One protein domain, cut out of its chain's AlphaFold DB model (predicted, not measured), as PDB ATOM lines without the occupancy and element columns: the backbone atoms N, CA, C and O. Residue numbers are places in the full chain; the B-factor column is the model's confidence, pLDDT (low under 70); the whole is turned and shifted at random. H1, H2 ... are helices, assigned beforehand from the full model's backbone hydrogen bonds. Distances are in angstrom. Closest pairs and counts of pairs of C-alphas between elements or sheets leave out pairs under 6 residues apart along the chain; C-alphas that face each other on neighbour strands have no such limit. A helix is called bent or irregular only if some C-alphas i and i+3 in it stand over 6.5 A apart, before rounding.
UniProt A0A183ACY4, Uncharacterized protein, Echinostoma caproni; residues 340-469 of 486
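What this domain is: This is residues 340 to 469 of the 486 residues of an uncharacterized protein of Echinostoma caproni (UniProt A0A183ACY4). This is a long rod built on two long helices, H3 and H5, that run side by side in opposite ways, with the small H4 in the turn between them at one end of the rod. Toward the other end, H1 packs on H3 and H6 folds back beside the end of H5, while H2 and the link before it lead out to the tip, where residues 361 to 367 stick out. You have 130 printed residues with six named helices, H1 to H6 in chain order, and no named strand: the class is all helix. The whole is extended, with a radius of gyration of the C-alphas of 21.5 A and spans of 77 by 28 by 19 A.

Where its parts are: Find C-alpha 342 at (127.075, 148.750, 123.654); from there H1, residues 342 to 357, runs 23.4 A. H2 takes residues 365 to 376. Look next at C-alpha 378, at (136.541, 138.547, 128.724), where H3, residues 378 to 407, begins its 42.8 A. H4 is short, residues 410 to 413. H5, residues 419 to 452, is the longest helix at 51.3 A; it is irregular, but only just, with C-alphas 449 and 452 standing 7.0 A apart. H6, residues 454 to 463, runs 14.5 A and ends at C-alpha 463, (140.769, 153.694, 118.660).

How they stand to each other: H1, H3, H5 and H6 form an up and down bundle, each running against the one before it. Start at the hub, H5, which touches three helices. With residues 429 to 443 it touches H3, at a shallow tilt of 20 degrees; the closest C-alphas, of Ala 403 and Val 429, are 6.5 A apart. H4 touches H5 at Leu 412 and Val 422, C-alphas 5.9 A apart. H5 and H6 make a helical hairpin at a tilt of 38 degrees, only just steep, closest at the C-alphas of Lys 451 and Gln 457, 5.3 A. H1 touches H3 with residues 342 to 349 alone, closest at the C-alphas of Thr 342 and Ser 388, 5.5 A; they run opposite ways at 34 degrees, only just shallow. H2 touches no helix but is near H1, where the C-alphas of Leu 352 and Leu 375 are 7.4 A apart. In H1, H2 and H3 every O i to N i+4 pair is within hydrogen-bond range; in H5 28 of 30 are and in H6 5 of 6, while H4 is too short for such a pair.

The domain as a whole: The C-alphas farthest apart, of Ser 363 and Thr 416, are 77.6 A from each other. The printed part has no cut. No link is long; that from H1 to H2 is short, the others tight. Residues 415 to 420 stand free too. The mean pLDDT of the printed part is 73.1, and it is under 70 at residues 357 to 367, 411 to 413, 415 to 417 and 447 to 469.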
ATOM      1  N   GLY A 340     123.974 142.454 124.047       84.56
ATOM      2  CA  GLY A 340     123.513 142.755 122.685       84.56
ATOM      3  C   GLY A 340     123.801 144.184 122.233       84.56
ATOM      4  O   GLY A 340     124.093 144.408 121.060       84.56
ATOM      5  N   SER A 341     123.739 145.144 123.158       87.00
ATOM      6  CA  SER A 341     124.020 146.557 122.897       87.00
ATOM      7  C   SER A 341     125.322 147.007 123.553       87.00
ATOM      8  O   SER A 341     125.783 146.417 124.532       87.00
ATOM      9  N   THR A 342     125.886 148.113 123.067       83.75
ATOM     10  CA  THR A 342     127.075 148.750 123.654       83.75
ATOM     11  C   THR A 342     126.906 149.007 125.155       83.75
ATOM     12  O   THR A 342     127.838 148.784 125.920       83.75
ATOM     13  N   VAL A 343     125.706 149.389 125.607       85.75
ATOM     14  CA  VAL A 343     125.400 149.616 127.031       85.75
ATOM     15  C   VAL A 343     125.462 148.320 127.847       85.75
ATOM     16  O   VAL A 343     125.941 148.328 128.983       85.75
ATOM     17  N   ASP A 344     124.993 147.209 127.284       85.94
ATOM     18  CA  ASP A 344     124.983 145.910 127.967       85.94
ATOM     19  C   ASP A 344     126.404 145.380 128.160       85.94
ATOM     20  O   ASP A 344     126.733 144.876 129.232       85.94
ATOM     21  N   TYR A 345     127.267 145.562 127.156       84.56
ATOM     22  CA  TYR A 345     128.688 145.231 127.260       84.56
ATOM     23  C   TYR A 345     129.376 146.017 128.380       84.56
ATOM     24  O   TYR A 345     130.133 145.442 129.160       84.56
ATOM     25  N   VAL A 346     129.086 147.317 128.496       83.44
ATOM     26  CA  VAL A 346     129.646 148.173 129.553       83.44
ATOM     27  C   VAL A 346     129.249 147.653 130.937       83.44
ATOM     28  O   VAL A 346     130.119 147.412 131.771       83.44
ATOM     29  N   LYS A 347     127.952 147.405 131.158       84.62
ATOM     30  CA  LYS A 347     127.431 146.881 132.432       84.62
ATOM     31  C   LYS A 347     128.022 145.513 132.781       84.62
ATOM     32  O   LYS A 347     128.384 145.275 133.930       84.62
ATOM     33  N   HIS A 348     128.138 144.623 131.797       85.00
ATOM     34  CA  HIS A 348     128.697 143.288 131.996       85.00
ATOM     35  C   HIS A 348     130.193 143.342 132.357       85.00
ATOM     36  O   HIS A 348     130.640 142.649 133.269       85.00
ATOM     37  N   LEU A 349     130.972 144.211 131.701       81.69
ATOM     38  CA  LEU A 349     132.395 144.400 132.006       81.69
ATOM     39  C   LEU A 349     132.622 145.062 133.376       81.69
ATOM     40  O   LEU A 349     133.529 144.655 134.101       81.69
ATOM     41  N   GLU A 350     131.799 146.041 133.763       81.75
ATOM     42  CA  GLU A 350     131.821 146.622 135.116       81.75
ATOM     43  C   GLU A 350     131.527 145.564 136.187       81.75
ATOM     44  O   GLU A 350     132.232 145.481 137.199       81.75
ATOM     45  N   PHE A 351     130.534 144.708 135.936       83.81
ATOM     46  CA  PHE A 351     130.183 143.606 136.823       83.81
ATOM     47  C   PHE A 351     131.332 142.600 136.994       83.81
ATOM     48  O   PHE A 351     131.637 142.204 138.121       83.81
ATOM     49  N   LEU A 352     132.028 142.239 135.909       79.12
ATOM     50  CA  LEU A 352     133.191 141.343 135.958       79.12
ATOM     51  C   LEU A 352     134.328 141.893 136.832       79.12
ATOM     52  O   LEU A 352     134.948 141.146 137.588       79.12
ATOM     53  N   VAL A 353     134.588 143.200 136.780       76.62
ATOM     54  CA  VAL A 353     135.600 143.836 137.641       76.62
ATOM     55  C   VAL A 353     135.159 143.822 139.111       76.62
ATOM     56  O   VAL A 353     135.960 143.530 140.006       76.62
ATOM     57  N   HIS A 354     133.880 144.100 139.374       78.88
ATOM     58  CA  HIS A 354     133.320 144.072 140.725       78.88
ATOM     59  C   HIS A 354     133.393 142.669 141.350       78.88
ATOM     60  O   HIS A 354     133.830 142.524 142.491       78.88
ATOM     61  N   ILE A 355     133.033 141.620 140.605       77.12
ATOM     62  CA  ILE A 355     133.065 140.249 141.131       77.12
ATOM     63  C   ILE A 355     134.491 139.695 141.267       77.12
ATOM     64  O   ILE A 355     134.745 138.895 142.157       77.12
ATOM     65  N   GLN A 356     135.443 140.155 140.447       71.88
ATOM     66  CA  GLN A 356     136.850 139.751 140.541       71.88
ATOM     67  C   GLN A 356     137.555 140.333 141.780       71.88
ATOM     68  O   GLN A 356     138.428 139.690 142.362       71.88
ATOM     69  N   THR A 357     137.209 141.560 142.180       68.94
ATOM     70  CA  THR A 357     137.795 142.222 143.364       68.94
ATOM     71  C   THR A 357     137.212 141.702 144.675       68.94
ATOM     72  O   THR A 357     137.887 141.699 145.705       68.94
ATOM     73  N   ARG A 358     135.972 141.217 144.639       68.12
ATOM     74  CA  ARG A 358     135.298 140.598 145.773       68.12
ATOM     75  C   ARG A 358     135.751 139.145 145.867       68.12
ATOM     76  O   ARG A 358     135.378 138.311 145.053       68.12
ATOM     77  N   THR A 359     136.589 138.826 146.848       53.88
ATOM     78  CA  THR A 359     137.035 137.447 147.095       53.88
ATOM     79  C   THR A 359     135.831 136.587 147.499       53.88
ATOM     80  O   THR A 359     135.497 136.500 148.678       53.88
ATOM     81  N   MET A 360     135.134 135.985 146.531       55.47
ATOM     82  CA  MET A 360     134.064 135.037 146.827       55.47
ATOM     83  C   MET A 360     134.662 133.763 147.418       55.47
ATOM     84  O   MET A 360     135.696 133.258 146.976       55.47
ATOM     85  N   VAL A 361     134.004 133.260 148.458       54.00
ATOM     86  CA  VAL A 361     134.424 132.055 149.170       54.00
ATOM     87  C   VAL A 361     134.411 130.867 148.191       54.00
ATOM     88  O   VAL A 361     133.467 130.733 147.412       54.00
ATOM     89  N   PRO A 362     135.415 129.970 148.224       50.97
ATOM     90  CA  PRO A 362     135.500 128.800 147.338       50.97
ATOM     91  C   PRO A 362     134.314 127.818 147.418       50.97
ATOM     92  O   PRO A 362     134.233 126.903 146.606       50.97
ATOM     93  N   SER A 363     133.389 127.990 148.366       51.53
ATOM     94  CA  SER A 363     132.279 127.076 148.659       51.53
ATOM     95  C   SER A 363     131.132 127.080 147.642       51.53
ATOM     96  O   SER A 363     130.194 126.301 147.801       51.53
ATOM     97  N   ILE A 364     131.208 127.868 146.565       62.06
ATOM     98  CA  ILE A 364     130.315 127.706 145.411       62.06
ATOM     99  C   ILE A 364     131.161 127.463 144.162       62.06
ATOM    100  O   ILE A 364     131.286 128.316 143.288       62.06
ATOM    101  N   GLU A 365     131.751 126.266 144.080       64.31
ATOM    102  CA  GLU A 365     132.582 125.828 142.946       64.31
ATOM    103  C   GLU A 365     131.905 126.065 141.589       64.31
ATOM    104  O   GLU A 365     132.567 126.450 140.631       64.31
ATOM    105  N   ARG A 366     130.575 125.908 141.498       66.50
ATOM    106  CA  ARG A 366     129.816 126.202 140.270       66.50
ATOM    107  C   ARG A 366     129.914 127.665 139.843       66.50
ATOM    108  O   ARG A 366     130.159 127.940 138.672       66.50
ATOM    109  N   ALA A 367     129.771 128.589 140.784       66.88
ATOM    110  CA  ALA A 367     129.860 130.013 140.507       66.88
ATOM    111  C   ALA A 367     131.292 130.433 140.211       66.88
ATOM    112  O   ALA A 367     131.519 131.184 139.271       66.88
ATOM    113  N   LYS A 368     132.261 129.866 140.938       72.62
ATOM    114  CA  LYS A 368     133.679 130.038 140.628       72.62
ATOM    115  C   LYS A 368     133.991 129.595 139.194       72.62
ATOM    116  O   LYS A 368     134.584 130.364 138.455       72.62
ATOM    117  N   ASN A 369     133.511 128.427 138.768       76.94
ATOM    118  CA  ASN A 369     133.703 127.942 137.399       76.94
ATOM    119  C   ASN A 369     133.031 128.849 136.355       76.94
ATOM    120  O   ASN A 369     133.601 129.077 135.289       76.94
ATOM    121  N   SER A 370     131.835 129.375 136.644       75.44
ATOM    122  CA  SER A 370     131.159 130.335 135.760       75.44
ATOM    123  C   SER A 370     131.930 131.653 135.659       75.44
ATOM    124  O   SER A 370     132.086 132.180 134.564       75.44
ATOM    125  N   ILE A 371     132.447 132.163 136.781       76.50
ATOM    126  CA  ILE A 371     133.283 133.368 136.830       76.50
ATOM    127  C   ILE A 371     134.587 133.133 136.064       76.50
ATOM    128  O   ILE A 371     134.927 133.934 135.200       76.50
ATOM    129  N   ASP A 372     135.283 132.022 136.316       80.12
ATOM    130  CA  ASP A 372     136.535 131.661 135.641       80.12
ATOM    131  C   ASP A 372     136.330 131.545 134.120       80.12
ATOM    132  O   ASP A 372     137.144 132.046 133.342       80.12
ATOM    133  N   LYS A 373     135.206 130.958 133.682       82.31
ATOM    134  CA  LYS A 373     134.824 130.899 132.265       82.31
ATOM    135  C   LYS A 373     134.588 132.293 131.676       82.31
ATOM    136  O   LYS A 373     135.177 132.620 130.648       82.31
ATOM    137  N   SER A 374     133.768 133.128 132.313       78.38
ATOM    138  CA  SER A 374     133.488 134.486 131.824       78.38
ATOM    139  C   SER A 374     134.730 135.386 131.846       78.38
ATOM    140  O   SER A 374     134.888 136.240 130.977       78.38
ATOM    141  N   LEU A 375     135.653 135.173 132.789       78.94
ATOM    142  CA  LEU A 375     136.954 135.843 132.818       78.94
ATOM    143  C   LEU A 375     137.865 135.386 131.671       78.94
ATOM    144  O   LEU A 375     138.583 136.217 131.115       78.94
ATOM    145  N   ALA A 376     137.824 134.108 131.282       82.19
ATOM    146  CA  ALA A 376     138.554 133.607 130.116       82.19
ATOM    147  C   ALA A 376     137.992 134.161 128.793       82.19
ATOM    148  O   ALA A 376     138.745 134.473 127.874       82.19
ATOM    149  N   GLU A 377     136.672 134.336 128.707       82.38
ATOM    150  CA  GLU A 377     135.982 134.902 127.538       82.38
ATOM    151  C   GLU A 377     135.993 136.444 127.516       82.38
ATOM    152  O   GLU A 377     135.548 137.066 126.547       82.38
ATOM    153  N   ARG A 378     136.540 137.087 128.555       81.62
ATOM    154  CA  ARG A 378     136.541 138.547 128.724       81.62
ATOM    155  C   ARG A 378     137.128 139.278 127.522       81.62
ATOM    156  O   ARG A 378     136.566 140.282 127.095       81.62
ATOM    157  N   ASP A 379     138.239 138.797 126.972       79.75
ATOM    158  CA  ASP A 379     138.909 139.481 125.862       79.75
ATOM    159  C   ASP A 379     138.047 139.461 124.586       79.75
ATOM    160  O   ASP A 379     137.990 140.457 123.865       79.75
ATOM    161  N   VAL A 380     137.278 138.387 124.374       84.94
ATOM    162  CA  VAL A 380     136.288 138.285 123.289       84.94
ATOM    163  C   VAL A 380     135.128 139.257 123.520       84.94
ATOM    164  O   VAL A 380     134.700 139.947 122.598       84.94
ATOM    165  N   CYS A 381     134.640 139.361 124.758       83.25
ATOM    166  CA  CYS A 381     133.592 140.313 125.139       83.25
ATOM    167  C   CYS A 381     134.036 141.772 124.920       83.25
ATOM    168  O   CYS A 381     133.279 142.584 124.387       83.25
ATOM    169  N   VAL A 382     135.293 142.089 125.244       81.88
ATOM    170  CA  VAL A 382     135.907 143.397 124.972       81.88
ATOM    171  C   VAL A 382     135.975 143.679 123.465       81.88
ATOM    172  O   VAL A 382     135.693 144.799 123.046       81.88
ATOM    173  N   ASP A 383     136.300 142.685 122.637       81.44
ATOM    174  CA  ASP A 383     136.304 142.847 121.177       81.44
ATOM    175  C   ASP A 383     134.904 143.093 120.598       81.44
ATOM    176  O   ASP A 383     134.720 143.980 119.759       81.44
ATOM    177  N   MET A 384     133.891 142.373 121.086       85.75
ATOM    178  CA  MET A 384     132.499 142.597 120.684       85.75
ATOM    179  C   MET A 384     131.977 143.969 121.131       85.75
ATOM    180  O   MET A 384     131.290 144.639 120.356       85.75
ATOM    181  N   PHE A 385     132.362 144.430 122.326       85.94
ATOM    182  CA  PHE A 385     132.089 145.787 122.801       85.94
ATOM    183  C   PHE A 385     132.630 146.845 121.837       85.94
ATOM    184  O   PHE A 385     131.878 147.725 121.419       85.94
ATOM    185  N   PHE A 386     133.904 146.746 121.439       81.56
ATOM    186  CA  PHE A 386     134.498 147.690 120.489       81.56
ATOM    187  C   PHE A 386     133.811 147.642 119.124       81.56
ATOM    188  O   PHE A 386     133.515 148.690 118.554       81.56
ATOM    189  N   GLY A 387     133.470 146.450 118.629       82.62
ATOM    190  CA  GLY A 387     132.727 146.305 117.376       82.62
ATOM    191  C   GLY A 387     131.319 146.919 117.412       82.62
ATOM    192  O   GLY A 387     130.858 147.461 116.402       82.62
ATOM    193  N   SER A 388     130.639 146.851 118.562       85.31
ATOM    194  CA  SER A 388     129.336 147.490 118.792       85.31
ATOM    195  C   SER A 388     129.474 149.010 118.891       85.31
ATOM    196  O   SER A 388     128.813 149.734 118.148       85.31
ATOM    197  N   LEU A 389     130.409 149.496 119.713       82.50
ATOM    198  CA  LEU A 389     130.693 150.922 119.877       82.50
ATOM    199  C   LEU A 389     131.051 151.584 118.540       82.50
ATOM    200  O   LEU A 389     130.606 152.687 118.244       82.50
ATOM    201  N   ASP A 390     131.797 150.891 117.690       78.56
ATOM    202  CA  ASP A 390     132.135 151.350 116.347       78.56
ATOM    203  C   ASP A 390     130.948 151.526 115.419       78.56
ATOM    204  O   ASP A 390     130.925 152.428 114.578       78.56
ATOM    205  N   ARG A 391     129.984 150.611 115.512       84.25
ATOM    206  CA  ARG A 391     128.751 150.700 114.741       84.25
ATOM    207  C   ARG A 391     127.965 151.923 115.185       84.25
ATOM    208  O   ARG A 391     127.601 152.726 114.330       84.25
ATOM    209  N   ASP A 392     127.839 152.102 116.491       83.25
ATOM    210  CA  ASP A 392     127.148 153.229 117.104       83.25
ATOM    211  C   ASP A 392     127.831 154.574 116.791       83.25
ATOM    212  O   ASP A 392     127.155 155.575 116.555       83.25
ATOM    213  N   ILE A 393     129.169 154.616 116.741       80.19
ATOM    214  CA  ILE A 393     129.940 155.802 116.333       80.19
ATOM    215  C   ILE A 393     129.748 156.092 114.841       80.19
ATOM    216  O   ILE A 393     129.583 157.251 114.465       80.19
ATOM    217  N   ARG A 394     129.759 155.073 113.970       78.19
ATOM    218  CA  ARG A 394     129.501 155.271 112.531       78.19
ATOM    219  C   ARG A 394     128.100 155.814 112.276       78.19
ATOM    220  O   ARG A 394     127.954 156.703 111.442       78.19
ATOM    221  N   GLU A 395     127.107 155.302 112.995       84.94
ATOM    222  CA  GLU A 395     125.732 155.802 112.949       84.94
ATOM    223  C   GLU A 395     125.664 157.251 113.443       84.94
ATOM    224  O   GLU A 395     125.177 158.116 112.724       84.94
ATOM    225  N   LEU A 396     126.297 157.568 114.579       82.88
ATOM    226  CA  LEU A 396     126.400 158.943 115.081       82.88
ATOM    227  C   LEU A 396     127.040 159.900 114.057       82.88
ATOM    228  O   LEU A 396     126.579 161.027 113.885       82.88
ATOM    229  N   LEU A 397     128.102 159.473 113.367       76.88
ATOM    230  CA  LEU A 397     128.760 160.269 112.325       76.88
ATOM    231  C   LEU A 397     127.877 160.452 111.083       76.88
ATOM    232  O   LEU A 397     127.941 161.503 110.439       76.88
ATOM    233  N   HIS A 398     127.078 159.443 110.735       83.25
ATOM    234  CA  HIS A 398     126.103 159.529 109.653       83.25
ATOM    235  C   HIS A 398     125.004 160.538 109.998       83.25
ATOM    236  O   HIS A 398     124.836 161.509 109.259       83.25
ATOM    237  N   ASP A 399     124.377 160.390 111.165       82.06
ATOM    238  CA  ASP A 399     123.347 161.296 111.678       82.06
ATOM    239  C   ASP A 399     123.885 162.734 111.806       82.06
ATOM    240  O   ASP A 399     123.213 163.704 111.457       82.06
ATOM    241  N   MET A 400     125.144 162.903 112.226       79.19
ATOM    242  CA  MET A 400     125.809 164.209 112.279       79.19
ATOM    243  C   MET A 400     125.973 164.834 110.886       79.19
ATOM    244  O   MET A 400     125.831 166.050 110.722       79.19
ATOM    245  N   LYS A 401     126.268 164.027 109.860       80.62
ATOM    246  CA  LYS A 401     126.353 164.496 108.472       80.62
ATOM    247  C   LYS A 401     124.975 164.892 107.940       80.62
ATOM    248  O   LYS A 401     124.885 165.912 107.255       80.62
ATOM    249  N   GLU A 402     123.929 164.139 108.269       82.88
ATOM    250  CA  GLU A 402     122.544 164.480 107.927       82.88
ATOM    251  C   GLU A 402     122.093 165.770 108.619       82.88
ATOM    252  O   GLU A 402     121.609 166.684 107.950       82.88
ATOM    253  N   ALA A 403     122.351 165.918 109.921       80.19
ATOM    254  CA  ALA A 403     122.081 167.148 110.664       80.19
ATOM    255  C   ALA A 403     122.830 168.347 110.054       80.19
ATOM    256  O   ALA A 403     122.253 169.416 109.855       80.19
ATOM    257  N   LYS A 404     124.097 168.163 109.651       79.56
ATOM    258  CA  LYS A 404     124.880 169.191 108.944       79.56
ATOM    259  C   LYS A 404     124.287 169.559 107.578       79.56
ATOM    260  O   LYS A 404     124.351 170.721 107.183       79.56
ATOM    261  N   GLN A 405     123.720 168.603 106.846       80.88
ATOM    262  CA  GLN A 405     123.008 168.878 105.594       80.88
ATOM    263  C   GLN A 405     121.676 169.593 105.843       80.88
ATOM    264  O   GLN A 405     121.347 170.514 105.099       80.88
ATOM    265  N   ALA A 406     120.954 169.241 106.909       78.00
ATOM    266  CA  ALA A 406     119.715 169.902 107.310       78.00
ATOM    267  C   ALA A 406     119.931 171.375 107.703       78.00
ATOM    268  O   ALA A 406     119.074 172.207 107.414       78.00
ATOM    269  N   ILE A 407     121.093 171.723 108.273       77.12
ATOM    270  CA  ILE A 407     121.504 173.123 108.508       77.12
ATOM    271  C   ILE A 407     121.648 173.899 107.186       77.12
ATOM    272  O   ILE A 407     121.332 175.084 107.132       77.12
ATOM    273  N   ASN A 408     122.075 173.238 106.106       73.06
ATOM    274  CA  ASN A 408     122.225 173.834 104.772       73.06
ATOM    275  C   ASN A 408     120.929 173.794 103.936       73.06
ATOM    276  O   ASN A 408     120.976 173.952 102.715       73.06
ATOM    277  N   ASN A 409     119.774 173.551 104.558       76.19
ATOM    278  CA  ASN A 409     118.490 173.504 103.867       76.19
ATOM    279  C   ASN A 409     118.160 174.879 103.234       76.19
ATOM    280  O   ASN A 409     118.203 175.885 103.944       76.19
ATOM    281  N   PRO A 410     117.787 174.949 101.938       71.06
ATOM    282  CA  PRO A 410     117.474 176.206 101.258       71.06
ATOM    283  C   PRO A 410     116.406 177.057 101.960       71.06
ATOM    284  O   PRO A 410     116.494 178.278 101.917       71.06
ATOM    285  N   VAL A 411     115.453 176.438 102.669       68.19
ATOM    286  CA  VAL A 411     114.415 177.145 103.452       68.19
ATOM    287  C   VAL A 411     115.011 177.951 104.617       68.19
ATOM    288  O   VAL A 411     114.454 178.969 105.008       68.19
ATOM    289  N   LEU A 412     116.160 177.528 105.156       65.31
ATOM    290  CA  LEU A 412     116.898 178.248 106.202       65.31
ATOM    291  C   LEU A 412     117.840 179.328 105.634       65.31
ATOM    292  O   LEU A 412     118.315 180.176 106.385       65.31
ATOM    293  N   LEU A 413     118.130 179.287 104.327       67.50
ATOM    294  CA  LEU A 413     119.066 180.181 103.627       67.50
ATOM    295  C   LEU A 413     118.358 181.259 102.780       67.50
ATOM    296  O   LEU A 413     119.022 182.147 102.245       67.50
ATOM    297  N   ASP A 414     117.034 181.187 102.643       71.88
ATOM    298  CA  ASP A 414     116.216 182.110 101.855       71.88
ATOM    299  C   ASP A 414     115.724 183.297 102.705       71.88
ATOM    300  O   ASP A 414     115.022 183.130 103.702       71.88
ATOM    301  N   ALA A 415     116.064 184.519 102.281       64.31
ATOM    302  CA  ALA A 415     115.655 185.769 102.932       64.31
ATOM    303  C   ALA A 415     114.143 186.047 102.852       64.31
ATOM    304  O   ALA A 415     113.656 186.949 103.533       64.31
ATOM    305  N   THR A 416     113.414 185.317 102.004       65.12
ATOM    306  CA  THR A 416     111.972 185.481 101.767       65.12
ATOM    307  C   THR A 416     111.114 184.375 102.394       65.12
ATOM    308  O   THR A 416     109.889 184.406 102.265       65.12
ATOM    309  N   ALA A 417     111.737 183.421 103.098       69.12
ATOM    310  CA  ALA A 417     111.055 182.289 103.721       69.12
ATOM    311  C   ALA A 417     110.155 182.696 104.906       69.12
ATOM    312  O   ALA A 417     110.449 183.627 105.659       69.12
ATOM    313  N   ASP A 418     109.052 181.961 105.098       75.69
ATOM    314  CA  ASP A 418     108.087 182.222 106.167       75.69
ATOM    315  C   ASP A 418     108.671 181.960 107.570       75.69
ATOM    316  O   ASP A 418     109.248 180.906 107.856       75.69
ATOM    317  N   ARG A 419     108.459 182.908 108.489       75.50
ATOM    318  CA  ARG A 419     109.084 182.922 109.819       75.50
ATOM    319  C   ARG A 419     108.699 181.720 110.689       75.50
ATOM    320  O   ARG A 419     109.508 181.294 111.517       75.50
ATOM    321  N   GLU A 420     107.480 181.194 110.562       77.19
ATOM    322  CA  GLU A 420     107.044 180.039 111.358       77.19
ATOM    323  C   GLU A 420     107.673 178.736 110.858       77.19
ATOM    324  O   GLU A 420     108.125 177.923 111.671       77.19
ATOM    325  N   THR A 421     107.789 178.571 109.538       74.94
ATOM    326  CA  THR A 421     108.455 177.403 108.937       74.94
ATOM    327  C   THR A 421     109.946 177.334 109.279       74.94
ATOM    328  O   THR A 421     110.424 176.280 109.704       74.94
ATOM    329  N   VAL A 422     110.658 178.466 109.230       78.25
ATOM    330  CA  VAL A 422     112.074 178.558 109.632       78.25
ATOM    331  C   VAL A 422     112.258 178.185 111.106       78.25
ATOM    332  O   VAL A 422     113.147 177.405 111.443       78.25
ATOM    333  N   ARG A 423     111.396 178.683 112.006       79.81
ATOM    334  CA  ARG A 423     111.476 178.369 113.444       79.81
ATOM    335  C   ARG A 423     111.250 176.883 113.732       79.81
ATOM    336  O   ARG A 423     111.923 176.330 114.600       79.81
ATOM    337  N   LYS A 424     110.318 176.240 113.025       82.94
ATOM    338  CA  LYS A 424     110.036 174.807 113.184       82.94
ATOM    339  C   LYS A 424     111.229 173.948 112.758       82.94
ATOM    340  O   LYS A 424     111.614 173.042 113.492       82.94
ATOM    341  N   GLU A 425     111.849 174.272 111.625       79.06
ATOM    342  CA  GLU A 425     113.046 173.573 111.149       79.06
ATOM    343  C   GLU A 425     114.259 173.805 112.058       79.06
ATOM    344  O   GLU A 425     114.987 172.863 112.364       79.06
ATOM    345  N   LEU A 426     114.438 175.023 112.578       79.62
ATOM    346  CA  LEU A 426     115.528 175.330 113.507       79.62
ATOM    347  C   LEU A 426     115.389 174.573 114.839       79.62
ATOM    348  O   LEU A 426     116.382 174.078 115.366       79.62
ATOM    349  N   ASN A 427     114.165 174.440 115.363       83.69
ATOM    350  CA  ASN A 427     113.894 173.640 116.562       83.69
ATOM    351  C   ASN A 427     114.159 172.148 116.323       83.69
ATOM    352  O   ASN A 427     114.793 171.511 117.157       83.69
ATOM    353  N   ARG A 428     113.758 171.616 115.162       83.94
ATOM    354  CA  ARG A 428     114.040 170.225 114.775       83.94
ATOM    355  C   ARG A 428     115.544 169.940 114.712       83.94
ATOM    356  O   ARG A 428     116.009 168.933 115.238       83.94
ATOM    357  N   VAL A 429     116.313 170.839 114.095       83.00
ATOM    358  CA  VAL A 429     117.781 170.729 114.030       83.00
ATOM    359  C   VAL A 429     118.403 170.855 115.422       83.00
ATOM    360  O   VAL A 429     119.325 170.112 115.744       83.00
ATOM    361  N   LYS A 430     117.886 171.750 116.272       82.00
ATOM    362  CA  LYS A 430     118.353 171.917 117.653       82.00
ATOM    363  C   LYS A 430     118.163 170.643 118.485       82.00
ATOM    364  O   LYS A 430     119.121 170.201 119.108       82.00
ATOM    365  N   GLU A 431     116.971 170.049 118.465       86.50
ATOM    366  CA  GLU A 431     116.679 168.793 119.175       86.50
ATOM    367  C   GLU A 431     117.573 167.645 118.681       86.50
ATOM    368  O   GLU A 431     118.120 166.892 119.483       86.50
ATOM    369  N   SER A 432     117.799 167.561 117.364       83.31
ATOM    370  CA  SER A 432     118.719 166.583 116.775       83.31
ATOM    371  C   SER A 432     120.166 166.780 117.246       83.31
ATOM    372  O   SER A 432     120.825 165.811 117.613       83.31
ATOM    373  N   ILE A 433     120.667 168.020 117.302       82.00
ATOM    374  CA  ILE A 433     122.019 168.314 117.807       82.00
ATOM    375  C   ILE A 433     122.140 167.978 119.301       82.00
ATOM    376  O   ILE A 433     123.160 167.426 119.712       82.00
ATOM    377  N   GLU A 434     121.118 168.276 120.109       84.62
ATOM    378  CA  GLU A 434     121.100 167.940 121.539       84.62
ATOM    379  C   GLU A 434     121.152 166.418 121.773       84.62
ATOM    380  O   GLU A 434     121.939 165.958 122.606       84.62
ATOM    381  N   ASP A 435     120.400 165.621 121.004       86.12
ATOM    382  CA  ASP A 435     120.460 164.152 121.063       86.12
ATOM    383  C   ASP A 435     121.841 163.607 120.656       86.12
ATOM    384  O   ASP A 435     122.454 162.823 121.393       86.12
ATOM    385  N   LEU A 436     122.392 164.091 119.536       82.06
ATOM    386  CA  LEU A 436     123.736 163.721 119.074       82.06
ATOM    387  C   LEU A 436     124.802 164.039 120.127       82.06
ATOM    388  O   LEU A 436     125.715 163.242 120.363       82.06
ATOM    389  N   GLN A 437     124.678 165.182 120.801       81.56
ATOM    390  CA  GLN A 437     125.610 165.595 121.842       81.56
ATOM    391  C   GLN A 437     125.489 164.727 123.103       81.56
ATOM    392  O   GLN A 437     126.508 164.371 123.702       81.56
ATOM    393  N   ASN A 438     124.277 164.312 123.480       85.88
ATOM    394  CA  ASN A 438     124.058 163.377 124.587       85.88
ATOM    395  C   ASN A 438     124.632 161.982 124.291       85.88
ATOM    396  O   ASN A 438     125.322 161.405 125.142       85.88
ATOM    397  N   ARG A 439     124.430 161.463 123.075       82.06
ATOM    398  CA  ARG A 439     125.025 160.195 122.613       82.06
ATOM    399  C   ARG A 439     126.555 160.265 122.606       82.06
ATOM    400  O   ARG A 439     127.213 159.407 123.197       82.06
ATOM    401  N   ALA A 440     127.134 161.339 122.062       77.06
ATOM    402  CA  ALA A 440     128.582 161.558 122.065       77.06
ATOM    403  C   ALA A 440     129.176 161.628 123.485       77.06
ATOM    404  O   ALA A 440     130.221 161.032 123.765       77.06
ATOM    405  N   ASN A 441     128.499 162.324 124.405       80.12
ATOM    406  CA  ASN A 441     128.905 162.394 125.809       80.12
ATOM    407  C   ASN A 441     128.855 161.022 126.491       80.12
ATOM    408  O   ASN A 441     129.750 160.690 127.268       80.12
ATOM    409  N   THR A 442     127.848 160.209 126.171       82.69
ATOM    410  CA  THR A 442     127.694 158.845 126.693       82.69
ATOM    411  C   THR A 442     128.864 157.956 126.266       82.69
ATOM    412  O   THR A 442     129.520 157.355 127.117       82.69
ATOM    413  N   TYR A 443     129.232 157.966 124.982       80.19
ATOM    414  CA  TYR A 443     130.387 157.205 124.485       80.19
ATOM    415  C   TYR A 443     131.713 157.706 125.072       80.19
ATOM    416  O   TYR A 443     132.596 156.919 125.424       80.19
ATOM    417  N   ARG A 444     131.839 159.022 125.281       75.12
ATOM    418  CA  ARG A 444     132.992 159.607 125.976       75.12
ATOM    419  C   ARG A 444     133.065 159.181 127.444       75.12
ATOM    420  O   ARG A 444     134.166 159.051 127.983       75.12
ATOM    421  N   ASN A 445     131.928 158.974 128.101       79.44
ATOM    422  CA  ASN A 445     131.885 158.476 129.471       79.44
ATOM    423  C   ASN A 445     132.303 157.008 129.544       79.44
ATOM    424  O   ASN A 445     133.121 156.695 130.401       79.44
ATOM    425  N   TYR A 446     131.891 156.155 128.597       77.94
ATOM    426  CA  TYR A 446     132.435 154.793 128.490       77.94
ATOM    427  C   TYR A 446     133.961 154.819 128.376       77.94
ATOM    428  O   TYR A 446     134.655 154.101 129.097       77.94
ATOM    429  N   HIS A 447     134.503 155.755 127.590       66.94
ATOM    430  CA  HIS A 447     135.947 155.937 127.505       66.94
ATOM    431  C   HIS A 447     136.616 156.301 128.840       66.94
ATOM    432  O   HIS A 447     137.742 155.883 129.109       66.94
ATOM    433  N   LYS A 448     135.942 157.068 129.699       68.44
ATOM    434  CA  LYS A 448     136.453 157.412 131.031       68.44
ATOM    435  C   LYS A 448     136.330 156.249 132.014       68.44
ATOM    436  O   LYS A 448     137.285 156.014 132.747       68.44
ATOM    437  N   THR A 449     135.208 155.533 132.032       68.06
ATOM    438  CA  THR A 449     134.945 154.473 133.017       68.06
ATOM    439  C   THR A 449     135.953 153.328 132.916       68.06
ATOM    440  O   THR A 449     136.451 152.848 133.932       68.06
ATOM    441  N   PHE A 450     136.374 152.962 131.703       65.44
ATOM    442  CA  PHE A 450     137.350 151.885 131.505       65.44
ATOM    443  C   PHE A 450     138.826 152.319 131.549       65.44
ATOM    444  O   PHE A 450     139.703 151.472 131.373       65.44
ATOM    445  N   LYS A 451     139.144 153.588 131.870       55.78
ATOM    446  CA  LYS A 451     140.532 154.046 132.143       55.78
ATOM    447  C   LYS A 451     141.176 153.400 133.379       55.78
ATOM    448  O   LYS A 451     142.331 153.667 133.676       55.78
ATOM    449  N   VAL A 452     140.443 152.593 134.137       46.72
ATOM    450  CA  VAL A 452     140.985 151.894 135.313       46.72
ATOM    451  C   VAL A 452     141.527 150.506 134.937       46.72
ATOM    452  O   VAL A 452     142.383 149.965 135.631       46.72
ATOM    453  N   SER A 453     141.106 149.942 133.798       52.88
ATOM    454  CA  SER A 453     141.630 148.676 133.269       52.88
ATOM    455  C   SER A 453     142.669 148.931 132.177       52.88
ATOM    456  O   SER A 453     142.317 149.224 131.034       52.88
ATOM    457  N   LEU A 454     143.955 148.763 132.517       47.00
ATOM    458  CA  LEU A 454     145.110 149.035 131.643       47.00
ATOM    459  C   LEU A 454     144.976 148.402 130.240       47.00
ATOM    460  O   LEU A 454     145.312 149.026 129.238       47.00
ATOM    461  N   PHE A 455     144.420 147.190 130.162       54.62
ATOM    462  CA  PHE A 455     144.189 146.460 128.910       54.62
ATOM    463  C   PHE A 455     143.134 147.122 128.003       54.62
ATOM    464  O   PHE A 455     143.364 147.311 126.808       54.62
ATOM    465  N   ILE A 456     141.996 147.536 128.572       54.91
ATOM    466  CA  ILE A 456     140.910 148.200 127.829       54.91
ATOM    467  C   ILE A 456     141.340 149.621 127.429       54.91
ATOM    468  O   ILE A 456     141.016 150.101 126.342       54.91
ATOM    469  N   GLN A 457     142.151 150.270 128.267       47.84
ATOM    470  CA  GLN A 457     142.699 151.596 128.010       47.84
ATOM    471  C   GLN A 457     143.659 151.639 126.815       47.84
ATOM    472  O   GLN A 457     143.572 152.578 126.022       47.84
ATOM    473  N   ILE A 458     144.537 150.641 126.644       52.97
ATOM    474  CA  ILE A 458     145.460 150.555 125.492       52.97
ATOM    475  C   ILE A 458     144.679 150.450 124.173       52.97
ATOM    476  O   ILE A 458     144.949 151.196 123.234       52.97
ATOM    477  N   ARG A 459     143.660 149.581 124.106       53.28
ATOM    478  CA  ARG A 459     142.816 149.454 122.905       53.28
ATOM    479  C   ARG A 459     142.001 150.717 122.627       53.28
ATOM    480  O   ARG A 459     141.947 151.156 121.484       53.28
ATOM    481  N   MET A 460     141.445 151.356 123.655       50.16
ATOM    482  CA  MET A 460     140.696 152.606 123.484       50.16
ATOM    483  C   MET A 460     141.541 153.801 123.046       50.16
ATOM    484  O   MET A 460     141.049 154.656 122.313       50.16
ATOM    485  N   SER A 461     142.794 153.884 123.492       46.69
ATOM    486  CA  SER A 461     143.708 154.959 123.089       46.69
ATOM    487  C   SER A 461     144.232 154.787 121.659       46.69
ATOM    488  O   SER A 461     144.542 155.783 121.014       46.69
ATOM    489  N   ALA A 462     144.246 153.561 121.127       50.72
ATOM    490  CA  ALA A 462     144.473 153.303 119.704       50.72
ATOM    491  C   ALA A 462     143.245 153.630 118.823       50.72
ATOM    492  O   ALA A 462     143.402 153.918 117.639       50.72
ATOM    493  N   TYR A 463     142.036 153.591 119.394       48.81
ATOM    494  CA  TYR A 463     140.769 153.694 118.660       48.81
ATOM    495  C   TYR A 463     140.240 155.119 118.464       48.81
ATOM    496  O   TYR A 463     139.560 155.399 117.479       48.81
ATOM    497  N   ILE A 464     140.541 156.032 119.392       47.31
ATOM    498  CA  ILE A 464     140.136 157.441 119.310       47.31
ATOM    499  C   ILE A 464     141.406 158.294 119.186       47.31
ATOM    500  O   ILE A 464     141.953 158.716 120.208       47.31
ATOM    501  N   PRO A 465     141.899 158.569 117.963       44.81
ATOM    502  CA  PRO A 465     142.901 159.605 117.761       44.81
ATOM    503  C   PRO A 465     142.323 160.936 118.250       44.81
ATOM    504  O   PRO A 465     141.159 161.242 117.974       44.81
ATOM    505  N   ALA A 466     143.125 161.730 118.961       41.22
ATOM    506  CA  ALA A 466     142.726 163.051 119.457       41.22
ATOM    507  C   ALA A 466     142.109 163.944 118.354       41.22
ATOM    508  O   ALA A 466     141.214 164.738 118.640       41.22
ATOM    509  N   ASP A 467     142.500 163.720 117.099       39.03
ATOM    510  CA  ASP A 467     142.074 164.477 115.920       39.03
ATOM    511  C   ASP A 467     140.602 164.247 115.513       39.03
ATOM    512  O   ASP A 467     139.976 165.130 114.932       39.03
ATOM    513  N   ASN A 468     139.985 163.111 115.870       39.75
ATOM    514  CA  ASN A 468     138.562 162.866 115.574       39.75
ATOM    515  C   ASN A 468     137.613 163.501 116.610       39.75
ATOM    516  O   ASN A 468     136.414 163.618 116.351       39.75
ATOM    517  N   MET A 469     138.120 163.936 117.772       36.88
ATOM    518  CA  MET A 469     137.315 164.628 118.790       36.88
ATOM    519  C   MET A 469     137.057 166.106 118.469       36.88
ATOM    520  O   MET A 469     136.107 166.669 119.013       36.88
TER     521      MET A 469